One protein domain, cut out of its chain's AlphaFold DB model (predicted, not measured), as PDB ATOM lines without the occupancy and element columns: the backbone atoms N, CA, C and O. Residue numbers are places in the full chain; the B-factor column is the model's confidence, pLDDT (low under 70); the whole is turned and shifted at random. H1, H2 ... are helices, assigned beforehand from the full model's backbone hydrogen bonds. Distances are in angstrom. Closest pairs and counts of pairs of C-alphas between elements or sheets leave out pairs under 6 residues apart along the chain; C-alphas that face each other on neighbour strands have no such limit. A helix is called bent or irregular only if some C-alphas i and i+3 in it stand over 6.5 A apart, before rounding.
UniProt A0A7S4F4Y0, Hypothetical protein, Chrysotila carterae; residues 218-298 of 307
ATOM      1  N   SER A 218      30.870  -0.295   3.496       93.69
ATOM      2  CA  SER A 218      32.054   0.419   4.002       93.69
ATOM      3  C   SER A 218      32.375   1.688   3.202       93.69
ATOM      4  O   SER A 218      32.764   2.696   3.780       93.69
ATOM      5  N   CYS A 219      32.129   1.683   1.886       93.94
ATOM      6  CA  CYS A 219      32.299   2.859   1.032       93.94
ATOM      7  C   CYS A 219      31.272   3.955   1.361       93.94
ATOM      8  O   CYS A 219      31.625   5.132   1.440       93.94
ATOM      9  N   SER A 220      30.010   3.567   1.566       95.50
ATOM     10  CA  SER A 220      28.949   4.494   1.971       95.50
ATOM     11  C   SER A 220      29.228   5.087   3.354       95.50
ATOM     12  O   SER A 220      29.207   6.307   3.518       95.50
ATOM     13  N   ASP A 221      29.563   4.230   4.319       95.06
ATOM     14  CA  ASP A 221      29.928   4.614   5.680       95.06
ATOM     15  C   ASP A 221      31.100   5.605   5.678       95.06
ATOM     16  O   ASP A 221      30.994   6.668   6.283       95.06
ATOM     17  N   ASP A 222      32.175   5.323   4.934       94.94
ATOM     18  CA  ASP A 222      33.346   6.200   4.855       94.94
ATOM     19  C   ASP A 222      33.014   7.603   4.338       94.94
ATOM     20  O   ASP A 222      33.591   8.585   4.819       94.94
ATOM     21  N   ILE A 223      32.099   7.699   3.367       96.44
ATOM     22  CA  ILE A 223      31.634   8.964   2.792       96.44
ATOM     23  C   ILE A 223      30.791   9.746   3.800       96.44
ATOM     24  O   ILE A 223      31.004  10.950   3.954       96.44
ATOM     25  N   VAL A 224      29.861   9.083   4.492       97.25
ATOM     26  CA  VAL A 224      29.026   9.718   5.524       97.25
ATOM     27  C   VAL A 224      29.890  10.180   6.694       97.25
ATOM     28  O   VAL A 224      29.778  11.322   7.126       97.25
ATOM     29  N   HIS A 225      30.800   9.331   7.174       97.12
ATOM     30  CA  HIS A 225      31.743   9.674   8.239       97.12
ATOM     31  C   HIS A 225      32.609  10.873   7.861       97.12
ATOM     32  O   HIS A 225      32.760  11.772   8.678       97.12
ATOM     33  N   GLN A 226      33.128  10.922   6.627       97.19
ATOM     34  CA  GLN A 226      33.911  12.070   6.168       97.19
ATOM     35  C   GLN A 226      33.083  13.356   6.180       97.19
ATOM     36  O   GLN A 226      33.562  14.370   6.665       97.19
ATOM     37  N   ALA A 227      31.841  13.317   5.692       98.12
ATOM     38  CA  ALA A 227      30.978  14.495   5.686       98.12
ATOM     39  C   ALA A 227      30.682  15.003   7.110       98.12
ATOM     40  O   ALA A 227      30.658  16.208   7.340       98.12
ATOM     41  N   VAL A 228      30.496  14.089   8.068       97.94
ATOM     42  CA  VAL A 228      30.296  14.436   9.484       97.94
ATOM     43  C   VAL A 228      31.575  15.015  10.102       97.94
ATOM     44  O   VAL A 228      31.499  16.003  10.824       97.94
ATOM     45  N   GLU A 229      32.745  14.442   9.814       97.38
ATOM     46  CA  GLU A 229      34.042  14.958  10.284       97.38
ATOM     47  C   GLU A 229      34.365  16.341   9.694       97.38
ATOM     48  O   GLU A 229      34.818  17.223  10.423       97.38
ATOM     49  N   ASP A 230      34.090  16.554   8.403       97.56
ATOM     50  CA  ASP A 230      34.272  17.843   7.725       97.56
ATOM     51  C   ASP A 230      33.352  18.912   8.337       97.56
ATOM     52  O   ASP A 230      33.801  20.016   8.644       97.56
ATOM     53  N   TYR A 231      32.081  18.569   8.586       98.00
ATOM     54  CA  TYR A 231      31.141  19.466   9.256       98.00
ATOM     55  C   TYR A 231      31.612  19.809  10.677       98.00
ATOM     56  O   TYR A 231      31.634  20.979  11.053       98.00
ATOM     57  N   ASP A 232      32.023  18.821  11.478       97.69
ATOM     58  CA  ASP A 232      32.527  19.055  12.840       97.69
ATOM     59  C   ASP A 232      33.758  19.971  12.855       97.69
ATOM     60  O   ASP A 232      33.835  20.858  13.706       97.69
ATOM     61  N   ALA A 233      34.687  19.814  11.904       96.81
ATOM     62  CA  ALA A 233      35.906  20.619  11.817       96.81
ATOM     63  C   ALA A 233      35.636  22.127  11.652       96.81
ATOM     64  O   ALA A 233      36.425  22.947  12.124       96.81
ATOM     65  N   GLU A 234      34.519  22.497  11.023       96.44
ATOM     66  CA  GLU A 234      34.097  23.892  10.844       96.44
ATOM     67  C   GLU A 234      33.285  24.446  12.031       96.44
ATOM     68  O   GLU A 234      33.027  25.650  12.088       96.44
ATOM     69  N   HIS A 235      32.893  23.594  12.986       93.94
ATOM     70  CA  HIS A 235      31.959  23.946  14.059       93.94
ATOM     71  C   HIS A 235      32.533  23.709  15.463       93.94
ATOM     72  O   HIS A 235      32.861  24.659  16.172       93.94
ATOM     73  N   ASP A 236      32.609  22.447  15.886       92.62
ATOM     74  CA  ASP A 236      32.894  22.060  17.271       92.62
ATOM     75  C   ASP A 236      34.280  21.425  17.445       92.62
ATOM     76  O   ASP A 236      34.790  21.382  18.568       92.62
ATOM     77  N   ALA A 237      34.880  20.945  16.351       94.81
ATOM     78  CA  ALA A 237      36.157  20.242  16.302       94.81
ATOM     79  C   ALA A 237      36.282  19.121  17.354       94.81
ATOM     80  O   ALA A 237      37.372  18.869  17.878       94.81
ATOM     81  N   CYS A 238      35.179  18.436  17.669       96.00
ATOM     82  CA  CYS A 238      35.128  17.339  18.626       96.00
ATOM     83  C   CYS A 238      36.113  16.222  18.251       96.00
ATOM     84  O   CYS A 238      36.902  15.781  19.095       96.00
ATOM     85  N   PHE A 239      36.142  15.813  16.975       96.31
ATOM     86  CA  PHE A 239      36.984  14.703  16.513       96.31
ATOM     87  C   PHE A 239      38.484  14.969  16.689       96.31
ATOM     88  O   PHE A 239      39.249  14.020  16.860       96.31
ATOM     89  N   SER A 240      38.910  16.238  16.723       93.75
ATOM     90  CA  SER A 240      40.320  16.621  16.923       93.75
ATOM     91  C   SER A 240      40.883  16.189  18.285       93.75
ATOM     92  O   SER A 240      42.097  16.088  18.454       93.75
ATOM     93  N   THR A 241      40.002  15.918  19.252       93.06
ATOM     94  CA  THR A 241      40.363  15.501  20.613       93.06
ATOM     95  C   THR A 241      40.378  13.983  20.784       93.06
ATOM     96  O   THR A 241      40.847  13.477  21.808       93.06
ATOM     97  N   CYS A 242      39.874  13.244  19.794       94.38
ATOM     98  CA  CYS A 242      39.771  11.799  19.872       94.38
ATOM     99  C   CYS A 242      41.098  11.101  19.566       94.38
ATOM    100  O   CYS A 242      41.949  11.643  18.859       94.38
ATOM    101  N   PRO A 243      41.286   9.864  20.072       89.31
ATOM    102  CA  PRO A 243      42.406   9.037  19.660       89.31
ATOM    103  C   PRO A 243      42.455   8.930  18.137       89.31
ATOM    104  O   PRO A 243      41.424   8.739  17.488       89.31
ATOM    105  N   GLY A 244      43.664   9.045  17.589       82.50
ATOM    106  CA  GLY A 244      43.899   8.951  16.156       82.50
ATOM    107  C   GLY A 244      43.506   7.591  15.556       82.50
ATOM    108  O   GLY A 244      43.047   6.684  16.260       82.50
ATOM    109  N   PRO A 245      43.690   7.431  14.237       84.81
ATOM    110  CA  PRO A 245      43.356   6.199  13.535       84.81
ATOM    111  C   PRO A 245      44.045   4.967  14.129       84.81
ATOM    112  O   PRO A 245      45.181   5.022  14.598       84.81
ATOM    113  N   VAL A 246      43.357   3.829  14.047       82.75
ATOM    114  CA  VAL A 246      43.959   2.510  14.279       82.75
ATOM    115  C   VAL A 246      44.680   2.034  13.017       82.75
ATOM    116  O   VAL A 246      44.345   2.452  11.908       82.75
ATOM    117  N   THR A 247      45.674   1.156  13.173       82.06
ATOM    118  CA  THR A 247      46.469   0.620  12.057       82.06
ATOM    119  C   THR A 247      45.576   0.102  10.927       82.06
ATOM    120  O   THR A 247      44.769  -0.798  11.139       82.06
ATOM    121  N   GLY A 248      45.746   0.659   9.724       77.31
ATOM    122  CA  GLY A 248      44.980   0.271   8.536       77.31
ATOM    123  C   GLY A 248      43.630   0.976   8.356       77.31
ATOM    124  O   GLY A 248      42.913   0.632   7.425       77.31
ATOM    125  N   SER A 249      43.283   1.963   9.192       81.31
ATOM    126  CA  SER A 249      42.057   2.764   9.063       81.31
ATOM    127  C   SER A 249      42.357   4.264   8.966       81.31
ATOM    128  O   SER A 249      43.385   4.733   9.449       81.31
ATOM    129  N   LYS A 250      41.436   5.038   8.375       85.31
ATOM    130  CA  LYS A 250      41.475   6.515   8.375       85.31
ATOM    131  C   LYS A 250      41.054   7.124   9.718       85.31
ATOM    132  O   LYS A 250      41.425   8.254  10.015       85.31
ATOM    133  N   ARG A 251      40.290   6.376  10.522       91.75
ATOM    134  CA  ARG A 251      39.637   6.829  11.764       91.75
ATOM    135  C   ARG A 251      39.372   5.658  12.718       91.75
ATOM    136  O   ARG A 251      39.403   4.499  12.309       91.75
ATOM    137  N   ASN A 252      39.121   5.934  13.995       92.69
ATOM    138  CA  ASN A 252      38.809   4.904  14.993       92.69
ATOM    139  C   ASN A 252      37.307   4.882  15.328       92.69
ATOM    140  O   ASN A 252      36.891   5.379  16.378       92.69
ATOM    141  N   THR A 253      36.503   4.286  14.438       93.38
ATOM    142  CA  THR A 253      35.029   4.220  14.548       93.38
ATOM    143  C   THR A 253      34.519   3.333  15.684       93.38
ATOM    144  O   THR A 253      33.326   3.337  15.967       93.38
ATOM    145  N   SER A 254      35.400   2.589  16.360       92.62
ATOM    146  CA  SER A 254      35.057   1.806  17.552       92.62
ATOM    147  C   SER A 254      35.379   2.523  18.865       92.62
ATOM    148  O   SER A 254      34.998   2.040  19.933       92.62
ATOM    149  N   SER A 255      36.059   3.674  18.825       93.62
ATOM    150  CA  SER A 255      36.353   4.434  20.040       93.62
ATOM    151  C   SER A 255      35.114   5.154  20.570       93.62
ATOM    152  O   SER A 255      34.369   5.783  19.819       93.62
ATOM    153  N   VAL A 256      34.937   5.134  21.895       92.62
ATOM    154  CA  VAL A 256      33.844   5.861  22.567       92.62
ATOM    155  C   VAL A 256      33.880   7.355  22.228       92.62
ATOM    156  O   VAL A 256      32.828   7.951  22.029       92.62
ATOM    157  N   CYS A 257      35.077   7.946  22.116       94.50
ATOM    158  CA  CYS A 257      35.237   9.352  21.743       94.50
ATOM    159  C   CYS A 257      34.699   9.638  20.339       94.50
ATOM    160  O   CYS A 257      33.874  10.532  20.178       94.50
ATOM    161  N   TRP A 258      35.116   8.860  19.333       96.12
ATOM    162  CA  TRP A 258      34.671   9.080  17.958       96.12
ATOM    163  C   TRP A 258      33.157   8.892  17.834       96.12
ATOM    164  O   TRP A 258      32.486   9.732  17.246       96.12
ATOM    165  N   ILE A 259      32.601   7.845  18.456       95.50
ATOM    166  CA  ILE A 259      31.154   7.583  18.443       95.50
ATOM    167  C   ILE A 259      30.394   8.738  19.112       95.50
ATOM    168  O   ILE A 259      29.404   9.218  18.565       95.50
ATOM    169  N   TYR A 260      30.873   9.228  20.260       94.25
ATOM    170  CA  TYR A 260      30.294  10.398  20.922       94.25
ATOM    171  C   TYR A 260      30.309  11.632  20.009       94.25
ATOM    172  O   TYR A 260      29.263  12.251  19.813       94.25
ATOM    173  N   CYS A 261      31.456  11.956  19.401       95.88
ATOM    174  CA  CYS A 261      31.579  13.088  18.482       95.88
ATOM    175  C   CYS A 261      30.689  12.937  17.244       95.88
ATOM    176  O   CYS A 261      30.068  13.912  16.822       95.88
ATOM    177  N   PHE A 262      30.541  11.723  16.709       96.69
ATOM    178  CA  PHE A 262      29.631  11.441  15.601       96.69
ATOM    179  C   PHE A 262      28.188  11.798  15.964       96.69
ATOM    180  O   PHE A 262      27.569  12.620  15.286       96.69
ATOM    181  N   TYR A 263      27.655  11.259  17.064       94.69
ATOM    182  CA  TYR A 263      26.285  11.573  17.475       94.69
ATOM    183  C   TYR A 263      26.112  13.034  17.875       94.69
ATOM    184  O   TYR A 263      25.101  13.638  17.525       94.69
ATOM    185  N   GLN A 264      27.086  13.624  18.567       94.06
ATOM    186  CA  GLN A 264      27.056  15.041  18.913       94.06
ATOM    187  C   GLN A 264      26.953  15.917  17.662       94.06
ATOM    188  O   GLN A 264      26.165  16.860  17.645       94.06
ATOM    189  N   THR A 265      27.708  15.596  16.615       96.25
ATOM    190  CA  THR A 265      27.719  16.363  15.366       96.25
ATOM    191  C   THR A 265      26.412  16.177  14.601       96.25
ATOM    192  O   THR A 265      25.759  17.151  14.230       96.25
ATOM    193  N   VAL A 266      25.970  14.929  14.424       95.25
ATOM    194  CA  VAL A 266      24.749  14.591  13.673       95.25
ATOM    195  C   VAL A 266      23.487  15.122  14.361       95.25
ATOM    196  O   VAL A 266      22.590  15.658  13.708       95.25
ATOM    197  N   MET A 267      23.404  14.979  15.685       91.44
ATOM    198  CA  MET A 267      22.190  15.245  16.464       91.44
ATOM    199  C   MET A 267      22.199  16.607  17.166       91.44
ATOM    200  O   MET A 267      21.137  17.108  17.544       91.44
ATOM    201  N   GLY A 268      23.382  17.188  17.372       90.81
ATOM    202  CA  GLY A 268      23.650  18.340  18.232       90.81
ATOM    203  C   GLY A 268      23.882  17.966  19.702       90.81
ATOM    204  O   GLY A 268      23.255  17.054  20.245       90.81
ATOM    205  N   LYS A 269      24.750  18.739  20.370       88.62
ATOM    206  CA  LYS A 269      25.158  18.574  21.782       88.62
ATOM    207  C   LYS A 269      23.997  18.402  22.758       88.62
ATOM    208  O   LYS A 269      24.037  17.530  23.616       88.62
ATOM    209  N   GLU A 270      22.958  19.219  22.626       84.31
ATOM    210  CA  GLU A 270      21.820  19.180  23.550       84.31
ATOM    211  C   GLU A 270      20.957  17.933  23.363       84.31
ATOM    212  O   GLU A 270      20.388  17.431  24.326       84.31
ATOM    213  N   THR A 271      20.859  17.423  22.134       85.00
ATOM    214  CA  THR A 271      19.983  16.299  21.788       85.00
ATOM    215  C   THR A 271      20.442  14.999  22.425       85.00
ATOM    216  O   THR A 271      19.609  14.183  22.813       85.00
ATOM    217  N   ILE A 272      21.755  14.801  22.519       86.12
ATOM    218  CA  ILE A 272      22.307  13.567  23.065       86.12
ATOM    219  C   ILE A 272      22.228  13.524  24.594       86.12
ATOM    220  O   ILE A 272      22.371  12.451  25.152       86.12
ATOM    221  N   MET A 273      21.950  14.642  25.274       85.94
ATOM    222  CA  MET A 273      21.877  14.721  26.738       85.94
ATOM    223  C   MET A 273      20.480  14.368  27.289       85.94
ATOM    224  O   MET A 273      19.473  14.530  26.593       85.94
ATOM    225  N   PRO A 274      20.364  13.961  28.570       85.75
ATOM    226  CA  PRO A 274      19.073  13.767  29.232       85.75
ATOM    227  C   PRO A 274      18.163  14.993  29.150       85.75
ATOM    228  O   PRO A 274      18.571  16.114  29.447       85.75
ATOM    229  N   GLY A 275      16.904  14.778  28.763       78.62
ATOM    230  CA  GLY A 275      15.936  15.861  28.542       78.62
ATOM    231  C   GLY A 275      16.133  16.646  27.236       78.62
ATOM    232  O   GLY A 275      15.287  17.484  26.904       78.62
ATOM    233  N   GLY A 276      17.189  16.342  26.477       78.19
ATOM    234  CA  GLY A 276      17.419  16.828  25.126       78.19
ATOM    235  C   GLY A 276      16.256  16.506  24.194       78.19
ATOM    236  O   GLY A 276      15.606  15.463  24.299       78.19
ATOM    237  N   LYS A 277      15.960  17.423  23.270       74.00
ATOM    238  CA  LYS A 277      14.934  17.217  22.243       74.00
ATOM    239  C   LYS A 277      15.601  17.170  20.881       74.00
ATOM    240  O   LYS A 277      15.942  18.219  20.343       74.00
ATOM    241  N   ALA A 278      15.703  15.970  20.321       71.62
ATOM    242  CA  ALA A 278      16.062  15.779  18.926       71.62
ATOM    243  C   ALA A 278      15.095  16.542  18.015       71.62
ATOM    244  O   ALA A 278      13.876  16.504  18.204       71.62
ATOM    245  N   ARG A 279      15.649  17.268  17.043       71.12
ATOM    246  CA  ARG A 279      14.886  17.998  16.028       71.12
ATOM    247  C   ARG A 279      15.602  17.895  14.680       71.12
ATOM    248  O   ARG A 279      16.832  17.905  14.665       71.12
ATOM    249  N   PRO A 280      14.866  17.913  13.556       71.56
ATOM    250  CA  PRO A 280      15.450  17.886  12.211       71.56
ATOM    251  C   PRO A 280      16.543  18.942  11.966       71.56
ATOM    252  O   PRO A 280      17.522  18.670  11.274       71.56
ATOM    253  N   ASN A 281      16.418  20.118  12.591       79.75
ATOM    254  CA  ASN A 281      17.275  21.286  12.346       79.75
ATOM    255  C   ASN A 281      18.387  21.498  13.395       79.75
ATOM    256  O   ASN A 281      18.954  22.584  13.454       79.75
ATOM    257  N   VAL A 282      18.651  20.523  14.269       87.94
ATOM    258  CA  VAL A 282      19.713  20.603  15.291       87.94
ATOM    259  C   VAL A 282      20.847  19.643  14.925       87.94
ATOM    260  O   VAL A 282      20.567  18.541  14.453       87.94
ATOM    261  N   GLY A 283      22.102  20.058  15.122       93.44
ATOM    262  CA  GLY A 283      23.277  19.352  14.595       93.44
ATOM    263  C   GLY A 283      23.432  19.547  13.084       93.44
ATOM    264  O   GLY A 283      22.877  20.493  12.524       93.44
ATOM    265  N   MET A 284      24.145  18.632  12.428       95.94
ATOM    266  CA  MET A 284      24.347  18.641  10.977       95.94
ATOM    267  C   MET A 284      23.000  18.647  10.224       95.94
ATOM    268  O   MET A 284      22.118  17.839  10.548       95.94
ATOM    269  N   PRO A 285      22.780  19.535   9.236       95.06
ATOM    270  CA  PRO A 285      21.521  19.602   8.498       95.06
ATOM    271  C   PRO A 285      21.171  18.286   7.795       95.06
ATOM    272  O   PRO A 285      22.024  17.648   7.182       95.06
ATOM    273  N   LEU A 286      19.883  17.907   7.811       93.75
ATOM    274  CA  LEU A 286      19.418  16.696   7.117       93.75
ATOM    275  C   LEU A 286      19.773  16.703   5.632       93.75
ATOM    276  O   LEU A 286      20.139  15.666   5.110       93.75
ATOM    277  N   ALA A 287      19.710  17.855   4.961       95.25
ATOM    278  CA  ALA A 287      20.045  17.939   3.542       95.25
ATOM    279  C   ALA A 287      21.507  17.554   3.249       95.25
ATOM    280  O   ALA A 287      21.784  16.969   2.205       95.25
ATOM    281  N   GLU A 288      22.435  17.852   4.161       96.25
ATOM    282  CA  GLU A 288      23.845  17.481   4.006       96.25
ATOM    283  C   GLU A 288      24.066  15.993   4.283       96.25
ATOM    284  O   GLU A 288      24.804  15.335   3.550       96.25
ATOM    285  N   LEU A 289      23.372  15.439   5.282       96.25
ATOM    286  CA  LEU A 289      23.383  14.003   5.569       96.25
ATOM    287  C   LEU A 289      22.743  13.196   4.424       96.25
ATOM    288  O   LEU A 289      23.332  12.222   3.963       96.25
ATOM    289  N   ASP A 290      21.586  13.643   3.921       96.75
ATOM    290  CA  ASP A 290      20.880  13.076   2.765       96.75
ATOM    291  C   ASP A 290      21.816  13.088   1.534       96.75
ATOM    292  O   ASP A 290      21.956  12.086   0.830       96.75
ATOM    293  N   ALA A 291      22.516  14.205   1.287       97.06
ATOM    294  CA  ALA A 291      23.469  14.326   0.184       97.06
ATOM    295  C   ALA A 291      24.689  13.406   0.347       97.06
ATOM    296  O   ALA A 291      25.115  12.783  -0.629       97.06
ATOM    297  N   ALA A 292      25.244  13.298   1.557       97.25
ATOM    298  CA  ALA A 292      26.365  12.411   1.848       97.25
ATOM    299  C   ALA A 292      25.984  10.940   1.634       97.25
ATOM    300  O   ALA A 292      26.706  10.225   0.940       97.25
ATOM    301  N   PHE A 293      24.824  10.516   2.141       97.06
ATOM    302  CA  PHE A 293      24.320   9.153   1.974       97.06
ATOM    303  C   PHE A 293      24.013   8.821   0.508       97.06
ATOM    304  O   PHE A 293      24.300   7.722   0.047       97.06
ATOM    305  N   LEU A 294      23.454   9.762  -0.262       97.12
ATOM    306  CA  LEU A 294      23.124   9.538  -1.674       97.12
ATOM    307  C   LEU A 294      24.340   9.573  -2.605       97.12
ATOM    308  O   LEU A 294      24.283   9.019  -3.705       97.12
ATOM    309  N   LYS A 295      25.443  10.204  -2.194       96.25
ATOM    310  CA  LYS A 295      26.645  10.395  -3.017       96.25
ATOM    311  C   LYS A 295      27.194   9.110  -3.659       96.25
ATOM    312  O   LYS A 295      27.494   9.163  -4.854       96.25
ATOM    313  N   PRO A 296      27.295   7.956  -2.968       95.62
ATOM    314  CA  PRO A 296      27.747   6.705  -3.574       95.62
ATOM    315  C   PRO A 296      26.807   6.208  -4.677       95.62
ATOM    316  O   PRO A 296      27.233   5.465  -5.560       95.62
ATOM    317  N   PHE A 297      25.536   6.618  -4.664       95.19
ATOM    318  CA  PHE A 297      24.520   6.182  -5.619       95.19
ATOM    319  C   PHE A 297      24.437   7.053  -6.873       95.19
ATOM    320  O   PHE A 297      23.809   6.655  -7.854       95.19
ATOM    321  N   LEU A 298      25.086   8.217  -6.871       91.19
ATOM    322  CA  LEU A 298      25.117   9.097  -8.033       91.19
ATOM    323  C   LEU A 298      25.899   8.456  -9.198       91.19
ATOM    324  O   LEU A 298      26.768   7.600  -8.977       91.19
TER     325      LEU A 298
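Overview. This is residues 218 to 298 of the 307 residues of the protein "Hypothetical protein" of Chrysotila carterae (UniProt A0A7S4F4Y0). A long helix, H1, forms the core, with H4 packed side by side along one side of it, running the opposite way, and H3 lying across another side; the short H2 is tucked in near the later part of H1 and beside H3. Two long loops, residues 242 to 255 and 268 to 285, reach outward at opposite ends, and the three spans are 38 by 33 by 20 A, a rounded outline. The printed part has 81 residues, with four named helices in the order H1, H2, H3, H4 and no named strand, and its class is all helix. It is compact, with a radius of gyration of the C-alphas of 12.8 A.

Along the chain. H1 is residues 218 to 235, 25.6 A from first to last C-alpha, beginning with C-alpha 218 at (32.054, 0.419, 4.002). H2 is residues 238 to 241, four residues. H3 is residues 256 to 267, 16.2 A long, beginning with C-alpha 256 at (33.844, 5.861, 22.567). H4 is residues 286 to 297, 17.3 A long, ending with C-alpha 297 at (24.520, 6.182, -5.619). H4 is irregular, but only just: C-alphas 293 and 296 are 7.0 A apart, and its line is a rough one.

Arrangement. H1 is the hub and touches the three other helices. H1 and H2 touch only at the corner by their tight link, with residues 229 to 233 of H1; their closest C-alphas, those of Asp 232 and Cys 238, are 6.6 A apart. H1 touches H3 through its residues 225 to 232 and residues 262 to 266 of H3, about perpendicular at 76 degrees; the closest C-alphas, of Asp 232 and Thr 265, are 6.1 A apart. H1 and H4 touch, opposite ways, at a shallow tilt of 32 degrees, only just short of steep; their closest C-alphas, of Val 224 and Ala 292, are 5.3 A apart. H2 touches H3 at its residues 257 to 261, the closest C-alphas being those of Cys 238 and Cys 261, 5.5 A apart. H2 and H4 are apart, and H3 and H4 are only just apart, their closest C-alphas 8.2 A from each other. In H3 every O i to N i+4 pair is within hydrogen-bond range, in H1 13 of 14 and in H4 6 of 8; H2 is too short for such a pair.

Size, cuts and confidence. The two C-alphas farthest apart, those of Gly 248 and Gly 275, are 38.6 A apart, and each lies in one of the long links, H2 to H3 and H3 to H4. The printed part has no cut. Its mean pLDDT is 91.5, and no printed residue is under 70.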